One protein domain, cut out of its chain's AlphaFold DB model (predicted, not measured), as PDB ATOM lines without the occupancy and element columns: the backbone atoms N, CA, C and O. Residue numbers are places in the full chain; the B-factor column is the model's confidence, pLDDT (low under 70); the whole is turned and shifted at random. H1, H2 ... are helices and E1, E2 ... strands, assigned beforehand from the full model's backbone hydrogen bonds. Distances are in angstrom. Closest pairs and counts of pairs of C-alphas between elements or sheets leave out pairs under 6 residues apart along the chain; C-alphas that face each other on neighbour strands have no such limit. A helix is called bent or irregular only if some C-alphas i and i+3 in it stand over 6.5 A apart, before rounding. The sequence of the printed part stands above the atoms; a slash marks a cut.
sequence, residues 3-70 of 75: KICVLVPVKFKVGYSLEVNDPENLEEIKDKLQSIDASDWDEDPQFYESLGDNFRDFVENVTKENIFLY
ATOM      1  N   LYS A   3      25.272 -28.499  29.887       86.00
ATOM      2  CA  LYS A   3      25.429 -27.070  30.137       86.00
ATOM      3  C   LYS A   3      25.043 -26.764  31.584       86.00
ATOM      4  O   LYS A   3      23.945 -27.107  32.030       86.00
ATOM      5  N   ILE A   4      25.941 -26.108  32.299       87.38
ATOM      6  CA  ILE A   4      25.757 -25.643  33.670       87.38
ATOM      7  C   ILE A   4      25.954 -24.129  33.729       87.38
ATOM      8  O   ILE A   4      26.608 -23.543  32.871       87.38
ATOM      9  N   CYS A   5      25.371 -23.507  34.741       86.69
ATOM     10  CA  CYS A   5      25.655 -22.145  35.156       86.69
ATOM     11  C   CYS A   5      26.409 -22.212  36.483       86.69
ATOM     12  O   CYS A   5      25.963 -22.887  37.414       86.69
ATOM     13  N   VAL A   6      27.544 -21.531  36.571       85.88
ATOM     14  CA  VAL A   6      28.338 -21.454  37.795       85.88
ATOM     15  C   VAL A   6      28.374 -20.022  38.285       85.88
ATOM     16  O   VAL A   6      28.722 -19.112  37.537       85.88
ATOM     17  N   LEU A   7      28.018 -19.831  39.552       85.25
ATOM     18  CA  LEU A   7      28.058 -18.538  40.218       85.25
ATOM     19  C   LEU A   7      29.379 -18.375  40.977       85.25
ATOM     20  O   LEU A   7      29.557 -18.939  42.056       85.25
ATOM     21  N   VAL A   8      30.306 -17.588  40.444       83.25
ATOM     22  CA  VAL A   8      31.593 -17.313  41.094       83.25
ATOM     23  C   VAL A   8      31.417 -16.203  42.147       83.25
ATOM     24  O   VAL A   8      30.930 -15.116  41.815       83.25
ATOM     25  N   PRO A   9      31.775 -16.440  43.426       74.81
ATOM     26  CA  PRO A   9      31.584 -15.476  44.510       74.81
ATOM     27  C   PRO A   9      32.783 -14.521  44.642       74.81
ATOM     28  O   PRO A   9      33.660 -14.712  45.477       74.81
ATOM     29  N   VAL A  10      32.816 -13.467  43.830       71.00
ATOM     30  CA  VAL A  10      33.935 -12.496  43.760       71.00
ATOM     31  C   VAL A  10      33.791 -11.279  44.689       71.00
ATOM     32  O   VAL A  10      34.751 -10.586  45.008       71.00
ATOM     33  N   LYS A  11      32.560 -11.007  45.119       66.50
ATOM     34  CA  LYS A  11      32.087 -10.026  46.130       66.50
ATOM     35  C   LYS A  11      30.564  -9.963  46.017       66.50
ATOM     36  O   LYS A  11      29.843  -9.917  47.007       66.50
ATOM     37  N   PHE A  12      30.116 -10.015  44.767       69.06
ATOM     38  CA  PHE A  12      28.798 -10.398  44.284       69.06
ATOM     39  C   PHE A  12      28.911 -11.764  43.580       69.06
ATOM     40  O   PHE A  12      30.011 -12.311  43.460       69.06
ATOM     41  N   LYS A  13      27.781 -12.353  43.174       72.00
ATOM     42  CA  LYS A  13      27.756 -13.620  42.430       72.00
ATOM     43  C   LYS A  13      27.786 -13.319  40.931       72.00
ATOM     44  O   LYS A  13      26.838 -12.709  40.449       72.00
ATOM     45  N   VAL A  14      28.833 -13.748  40.227       77.69
ATOM     46  CA  VAL A  14      28.952 -13.611  38.760       77.69
ATOM     47  C   VAL A  14      28.636 -14.942  38.097       77.69
ATOM     48  O   VAL A  14      29.194 -15.964  38.489       77.69
ATOM     49  N   GLY A  15      27.730 -14.934  37.122       82.06
ATOM     50  CA  GLY A  15      27.311 -16.138  36.409       82.06
ATOM     51  C   GLY A  15      28.155 -16.427  35.174       82.06
ATOM     52  O   GLY A  15      28.340 -15.552  34.331       82.06
ATOM     53  N   TYR A  16      28.598 -17.678  35.054       84.38
ATOM     54  CA  TYR A  16      29.290 -18.201  33.880       84.38
ATOM     55  C   TYR A  16      28.611 -19.466  33.367       84.38
ATOM     56  O   TYR A  16      28.377 -20.419  34.119       84.38
ATOM     57  N   SER A  17      28.331 -19.499  32.070       86.62
ATOM     58  CA  SER A  17      27.873 -20.697  31.375       86.62
ATOM     59  C   SER A  17      29.046 -21.600  30.997       86.62
ATOM     60  O   SER A  17      29.937 -21.190  30.262       86.62
ATOM     61  N   LEU A  18      29.013 -22.866  31.414       86.62
ATOM     62  CA  LEU A  18      30.035 -23.857  31.061       86.62
ATOM     63  C   LEU A  18      29.396 -25.117  30.494       86.62
ATOM     64  O   LEU A  18      28.324 -25.538  30.929       86.62
ATOM     65  N   GLU A  19      30.085 -25.769  29.568       88.19
ATOM     66  CA  GLU A  19      29.738 -27.112  29.108       88.19
ATOM     67  C   GLU A  19      30.716 -28.117  29.705       88.19
ATOM     68  O   GLU A  19      31.911 -28.071  29.415       88.19
ATOM     69  N   VAL A  20      30.225 -29.032  30.535       85.94
ATOM     70  CA  VAL A  20      31.032 -30.052  31.229       85.94
ATOM     71  C   VAL A  20      30.563 -31.451  30.855       85.94
ATOM     72  O   VAL A  20      29.432 -31.641  30.396       85.94
ATOM     73  N   ASN A  21      31.426 -32.449  30.993       86.75
ATOM     74  CA  ASN A  21      31.025 -33.837  30.790       86.75
ATOM     75  C   ASN A  21      30.242 -34.342  31.998       86.75
ATOM     76  O   ASN A  21      29.167 -34.917  31.814       86.75
ATOM     77  N   ASP A  22      30.747 -34.048  33.197       84.62
ATOM     78  CA  ASP A  22      30.118 -34.407  34.458       84.62
ATOM     79  C   ASP A  22      29.819 -33.148  35.304       84.62
ATOM     80  O   ASP A  22      30.738 -32.436  35.707       84.62
ATOM     81  N   PRO A  23      28.538 -32.823  35.565       82.69
ATOM     82  CA  PRO A  23      28.158 -31.639  36.336       82.69
ATOM     83  C   PRO A  23      28.385 -31.781  37.850       82.69
ATOM     84  O   PRO A  23      28.224 -30.800  38.574       82.69
ATOM     85  N   GLU A  24      28.733 -32.971  38.347       83.12
ATOM     86  CA  GLU A  24      29.074 -33.200  39.754       83.12
ATOM     87  C   GLU A  24      30.588 -33.127  40.012       83.12
ATOM     88  O   GLU A  24      31.012 -32.989  41.171       83.12
ATOM     89  N   ASN A  25      31.388 -33.186  38.943       87.62
ATOM     90  CA  ASN A  25      32.837 -33.095  38.960       87.62
ATOM     91  C   ASN A  25      33.313 -31.641  39.119       87.62
ATOM     92  O   ASN A  25      33.575 -30.917  38.160       87.62
ATOM     93  N   LEU A  26      33.466 -31.228  40.376       86.88
ATOM     94  CA  LEU A  26      33.992 -29.913  40.747       86.88
ATOM     95  C   LEU A  26      35.386 -29.625  40.174       86.88
ATOM     96  O   LEU A  26      35.663 -28.471  39.862       86.88
ATOM     97  N   GLU A  27      36.255 -30.632  40.054       88.00
ATOM     98  CA  GLU A  27      37.609 -30.443  39.521       88.00
ATOM     99  C   GLU A  27      37.556 -30.064  38.037       88.00
ATOM    100  O   GLU A  27      38.161 -29.069  37.648       88.00
ATOM    101  N   GLU A  28      36.747 -30.771  37.233       89.19
ATOM    102  CA  GLU A  28      36.515 -30.425  35.817       89.19
ATOM    103  C   GLU A  28      35.928 -29.013  35.675       89.19
ATOM    104  O   GLU A  28      36.325 -28.246  34.797       89.19
ATOM    105  N   ILE A  29      34.984 -28.652  36.546       87.44
ATOM    106  CA  ILE A  29      34.320 -27.344  36.510       87.44
ATOM    107  C   ILE A  29      35.307 -26.217  36.834       87.44
ATOM    108  O   ILE A  29      35.317 -25.202  36.137       87.44
ATOM    109  N   LYS A  30      36.146 -26.390  37.862       87.25
ATOM    110  CA  LYS A  30      37.168 -25.405  38.242       87.25
ATOM    111  C   LYS A  30      38.240 -25.259  37.168       87.25
ATOM    112  O   LYS A  30      38.590 -24.132  36.840       87.25
ATOM    113  N   ASP A  31      38.709 -26.361  36.590       88.69
ATOM    114  CA  ASP A  31      39.700 -26.348  35.504       88.69
ATOM    115  C   ASP A  31      39.180 -25.589  34.271       88.69
ATOM    116  O   ASP A  31      39.849 -24.699  33.732       88.69
ATOM    117  N   LYS A  32      37.920 -25.842  33.889       87.38
ATOM    118  CA  LYS A  32      37.260 -25.088  32.818       87.38
ATOM    119  C   LYS A  32      37.089 -23.618  33.175       87.38
ATOM    120  O   LYS A  32      37.409 -22.783  32.340       87.38
ATOM    121  N   LEU A  33      36.652 -23.289  34.394       84.69
ATOM    122  CA  LEU A  33      36.555 -21.898  34.860       84.69
ATOM    123  C   LEU A  33      37.901 -21.176  34.854       84.69
ATOM    124  O   LEU A  33      37.958 -19.995  34.551       84.69
ATOM    125  N   GLN A  34      39.000 -21.851  35.174       82.94
ATOM    126  CA  GLN A  34      40.328 -21.239  35.093       82.94
ATOM    127  C   GLN A  34      40.795 -21.023  33.648       82.94
ATOM    128  O   GLN A  34      41.653 -20.172  33.405       82.94
ATOM    129  N   SER A  35      40.236 -21.796  32.715       84.31
ATOM    130  CA  SER A  35      40.521 -21.718  31.284       84.31
ATOM    131  C   SER A  35      39.622 -20.733  30.533       84.31
ATOM    132  O   SER A  35      39.972 -20.356  29.414       84.31
ATOM    133  N   ILE A  36      38.480 -20.323  31.100       80.94
ATOM    134  CA  ILE A  36      37.646 -19.287  30.484       80.94
ATOM    135  C   ILE A  36      38.272 -17.912  30.673       80.94
ATOM    136  O   ILE A  36      38.947 -17.638  31.670       80.94
ATOM    137  N   ASP A  37      38.005 -17.028  29.718       74.88
ATOM    138  CA  ASP A  37      38.298 -15.624  29.924       74.88
ATOM    139  C   ASP A  37      37.339 -15.091  30.986       74.88
ATOM    140  O   ASP A  37      36.121 -15.258  30.889       74.88
ATOM    141  N   ALA A  38      37.885 -14.460  32.020       68.56
ATOM    142  CA  ALA A  38      37.055 -13.960  33.099       68.56
ATOM    143  C   ALA A  38      36.143 -12.817  32.630       68.56
ATOM    144  O   ALA A  38      35.245 -12.469  33.389       68.56
ATOM    145  N   SER A  39      36.338 -12.286  31.407       69.75
ATOM    146  CA  SER A  39      35.449 -11.342  30.719       69.75
ATOM    147  C   SER A  39      34.211 -11.929  30.036       69.75
ATOM    148  O   SER A  39      33.318 -11.174  29.650       69.75
ATOM    149  N   ASP A  40      34.102 -13.257  29.953       72.25
ATOM    150  CA  ASP A  40      33.002 -13.976  29.287       72.25
ATOM    151  C   ASP A  40      31.813 -14.254  30.240       72.25
ATOM    152  O   ASP A  40      31.225 -15.336  30.253       72.25
ATOM    153  N   TRP A  41      31.483 -13.305  31.124       73.69
ATOM    154  CA  TRP A  41      30.330 -13.437  32.026       73.69
ATOM    155  C   TRP A  41      29.005 -13.282  31.265       73.69
ATOM    156  O   TRP A  41      28.883 -12.465  30.352       73.69
ATOM    157  N   ASP A  42      27.969 -14.013  31.689       68.94
ATOM    158  CA  ASP A  42      26.617 -13.876  31.120       68.94
ATOM    159  C   ASP A  42      25.951 -12.551  31.559       68.94
ATOM    160  O   ASP A  42      25.240 -11.919  30.777       68.94
ATOM    161  N   GLU A  43      26.194 -12.101  32.798       60.12
ATOM    162  CA  GLU A  43      25.613 -10.880  33.377       60.12
ATOM    163  C   GLU A  43      26.599 -10.222  34.369       60.12
ATOM    164  O   GLU A  43      26.817 -10.769  35.448       60.12
ATOM    165  N   ASP A  44      27.195  -9.079  33.985       63.53
ATOM    166  CA  ASP A  44      27.578  -7.902  34.810       63.53
ATOM    167  C   ASP A  44      28.851  -7.170  34.293       63.53
ATOM    168  O   ASP A  44      29.973  -7.633  34.500       63.53
ATOM    169  N   PRO A  45      28.728  -5.984  33.663       54.53
ATOM    170  CA  PRO A  45      29.867  -5.246  33.106       54.53
ATOM    171  C   PRO A  45      30.798  -4.584  34.144       54.53
ATOM    172  O   PRO A  45      31.803  -3.996  33.740       54.53
ATOM    173  N   GLN A  46      30.509  -4.642  35.453       58.06
ATOM    174  CA  GLN A  46      31.324  -4.003  36.501       58.06
ATOM    175  C   GLN A  46      32.343  -4.952  37.158       58.06
ATOM    176  O   GLN A  46      33.073  -4.540  38.063       58.06
ATOM    177  N   PHE A  47      32.443  -6.208  36.705       62.81
ATOM    178  CA  PHE A  47      33.365  -7.200  37.269       62.81
ATOM    179  C   PHE A  47      34.853  -6.805  37.160       62.81
ATOM    180  O   PHE A  47      35.641  -7.068  38.071       62.81
ATOM    181  N   TYR A  48      35.266  -6.119  36.093       59.31
ATOM    182  CA  TYR A  48      36.692  -6.041  35.746       59.31
ATOM    183  C   TYR A  48      37.493  -4.845  36.253       59.31
ATOM    184  O   TYR A  48      38.713  -4.881  36.136       59.31
ATOM    185  N   GLU A  49      36.895  -3.813  36.852       57.31
ATOM    186  CA  GLU A  49      37.706  -2.652  37.268       57.31
ATOM    187  C   GLU A  49      38.664  -2.969  38.439       57.31
ATOM    188  O   GLU A  49      39.590  -2.201  38.695       57.31
ATOM    189  N   SER A  50      38.498  -4.100  39.148       58.59
ATOM    190  CA  SER A  50      39.449  -4.571  40.185       58.59
ATOM    191  C   SER A  50      39.359  -6.065  40.561       58.59
ATOM    192  O   SER A  50      40.205  -6.548  41.314       58.59
ATOM    193  N   LEU A  51      38.320  -6.802  40.137       62.69
ATOM    194  CA  LEU A  51      38.084  -8.186  40.592       62.69
ATOM    195  C   LEU A  51      38.558  -9.245  39.586       62.69
ATOM    196  O   LEU A  51      38.761 -10.391  39.985       62.69
ATOM    197  N   GLY A  52      38.804  -8.858  38.329       63.41
ATOM    198  CA  GLY A  52      39.330  -9.741  37.283       63.41
ATOM    199  C   GLY A  52      40.711 -10.317  37.617       63.41
ATOM    200  O   GLY A  52      40.920 -11.518  37.465       63.41
ATOM    201  N   ASP A  53      41.620  -9.512  38.182       66.25
ATOM    202  CA  ASP A  53      42.958  -9.970  38.599       66.25
ATOM    203  C   ASP A  53      42.916 -11.076  39.670       66.25
ATOM    204  O   ASP A  53      43.799 -11.930  39.721       66.25
ATOM    205  N   ASN A  54      41.865 -11.102  40.498       71.88
ATOM    206  CA  ASN A  54      41.672 -12.095  41.559       71.88
ATOM    207  C   ASN A  54      40.706 -13.222  41.159       71.88
ATOM    208  O   ASN A  54      40.380 -14.073  41.984       71.88
ATOM    209  N   PHE A  55      40.250 -13.266  39.902       75.88
ATOM    210  CA  PHE A  55      39.266 -14.243  39.424       75.88
ATOM    211  C   PHE A  55      39.632 -15.687  39.776       75.88
ATOM    212  O   PHE A  55      38.796 -16.439  40.273       75.88
ATOM    213  N   ARG A  56      40.901 -16.060  39.585       77.19
ATOM    214  CA  ARG A  56      41.386 -17.419  39.866       77.19
ATOM    215  C   ARG A  56      41.241 -17.811  41.338       77.19
ATOM    216  O   ARG A  56      40.874 -18.949  41.605       77.19
ATOM    217  N   ASP A  57      41.458 -16.875  42.258       81.19
ATOM    218  CA  ASP A  57      41.289 -17.082  43.703       81.19
ATOM    219  C   ASP A  57      39.807 -17.309  44.055       81.19
ATOM    220  O   ASP A  57      39.436 -18.200  44.822       81.19
ATOM    221  N   PHE A  58      38.905 -16.584  43.389       81.69
ATOM    222  CA  PHE A  58      37.468 -16.770  43.577       81.69
ATOM    223  C   PHE A  58      36.936 -18.083  42.988       81.69
ATOM    224  O   PHE A  58      36.008 -18.669  43.552       81.69
ATOM    225  N   VAL A  59      37.524 -18.580  41.895       83.12
ATOM    226  CA  VAL A  59      37.188 -19.900  41.332       83.12
ATOM    227  C   VAL A  59      37.508 -21.019  42.329       83.12
ATOM    228  O   VAL A  59      36.740 -21.979  42.445       83.12
ATOM    229  N   GLU A  60      38.579 -20.895  43.118       83.06
ATOM    230  CA  GLU A  60      38.891 -21.884  44.159       83.06
ATOM    231  C   GLU A  60      37.802 -21.967  45.237       83.06
ATOM    232  O   GLU A  60      37.517 -23.060  45.740       83.06
ATOM    233  N   ASN A  61      37.124 -20.850  45.507       83.75
ATOM    234  CA  ASN A  61      36.021 -20.740  46.462       83.75
ATOM    235  C   ASN A  61      34.667 -21.247  45.920       83.75
ATOM    236  O   ASN A  61      33.670 -21.262  46.647       83.75
ATOM    237  N   VAL A  62      34.598 -21.695  44.661       85.12
ATOM    238  CA  VAL A  62      33.385 -22.305  44.099       85.12
ATOM    239  C   VAL A  62      33.130 -23.674  44.738       85.12
ATOM    240  O   VAL A  62      33.977 -24.572  44.712       85.12
ATOM    241  N   THR A  63      31.925 -23.847  45.283       85.94
ATOM    242  CA  THR A  63      31.410 -25.106  45.837       85.94
ATOM    243  C   THR A  63      30.235 -25.627  45.002       85.94
ATOM    244  O   THR A  63      29.736 -24.940  44.109       85.94
ATOM    245  N   LYS A  64      29.752 -26.844  45.297       82.69
ATOM    246  CA  LYS A  64      28.599 -27.448  44.596       82.69
ATOM    247  C   LYS A  64      27.330 -26.595  44.661       82.69
ATOM    248  O   LYS A  64      26.533 -26.625  43.735       82.69
ATOM    249  N   GLU A  65      27.160 -25.811  45.720       84.75
ATOM    250  CA  GLU A  65      25.996 -24.933  45.909       84.75
ATOM    251  C   GLU A  65      25.964 -23.751  44.931       84.75
ATOM    252  O   GLU A  65      24.922 -23.131  44.731       84.75
ATOM    253  N   ASN A  66      27.104 -23.443  44.316       83.31
ATOM    254  CA  ASN A  66      27.226 -22.402  43.305       83.31
ATOM    255  C   ASN A  66      26.995 -22.930  41.882       83.31
ATOM    256  O   ASN A  66      27.013 -22.140  40.938       83.31
ATOM    257  N   ILE A  67      26.804 -24.242  41.715       84.50
ATOM    258  CA  ILE A  67      26.620 -24.891  40.419       84.50
ATOM    259  C   ILE A  67      25.136 -25.170  40.215       84.50
ATOM    260  O   ILE A  67      24.497 -25.900  40.972       84.50
ATOM    261  N   PHE A  68      24.595 -24.617  39.139       83.62
ATOM    262  CA  PHE A  68      23.212 -24.788  38.737       83.62
ATOM    263  C   PHE A  68      23.186 -25.481  37.385       83.62
ATOM    264  O   PHE A  68      23.811 -25.038  36.423       83.62
ATOM    265  N   LEU A  69      22.439 -26.573  37.275       80.25
ATOM    266  CA  LEU A  69      22.152 -27.138  35.962       80.25
ATOM    267  C   LEU A  69      21.374 -26.095  35.164       80.25
ATOM    268  O   LEU A  69      20.410 -25.524  35.684       80.25
ATOM    269  N   TYR A  70      21.765 -25.866  33.908       67.06
ATOM    270  CA  TYR A  70      21.046 -24.979  32.998       67.06
ATOM    271  C   TYR A  70      19.740 -25.666  32.562       67.06
ATOM    272  O   TYR A  70      19.523 -26.006  31.401       67.06
TER     273      TYR A  70
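AT A GLANCE: This is residues 3 to 70 of the 75 residues of an uncharacterized protein of Euryarchaeota archaeon (UniProt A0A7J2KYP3). A strongly twisted sheet of three strands has a helical hairpin, H1 and H2, over one face, making two layers; a long loop, residues 36 to 51, lies at one end. The 68 printed residues hold E1, E2, H1, H2 and E3 in this order, class mixed; the sheet, E2 E1 E3, is antiparallel. The whole is compact, radius of gyration of the C-alphas 10.9 A, yet elongated, spanning 33 by 20 by 20 A.

IN THESE COORDINATES: E1, residues 3 to 9, starts at C-alpha 3 (25.429, -27.070, 30.137) and measures 19.5 A. E2, 13 to 20, measures 20.2 A and bends by 52 degrees at residue 17. H1 is 26 to 35, 14.1 A; H2 is 52 to 60, 14.0 A, irregular, with C-alphas 53 and 56 7.7 A apart. E3, 67 to 69, 6.7 A, ends at C-alpha 69 (22.152, -27.138, 35.962).

HOW THE PARTS SIT: E1 and E2 form a hairpin, N 6 to O 16 2.8 A. E3 is antiparallel to E1, N 5 to O 68 2.8 A. E2, H1 H2, E3 make a split strand-helix-strand unit, E1 between its strands, with a right-handed crossover. H1 runs across the strands, its height over the sheet 8.9 A. H1 and H2 touch, closest C-alphas Gln 34 and Arg 56, 6.2 A, at a shallow tilt of 13 degrees, opposite ways. Every O i to N i+4 pair is within hydrogen-bond range in H1, 3 of 5 in H2.

THE WHOLE: The C-alphas farthest apart, of Asp 22 and Glu 49, are 32.8 A apart. The printed part has no cut; the link H1 to H2 is long. Residues 11 to 12, 38 to 39, 42 to 53 and 70 have pLDDT under 70.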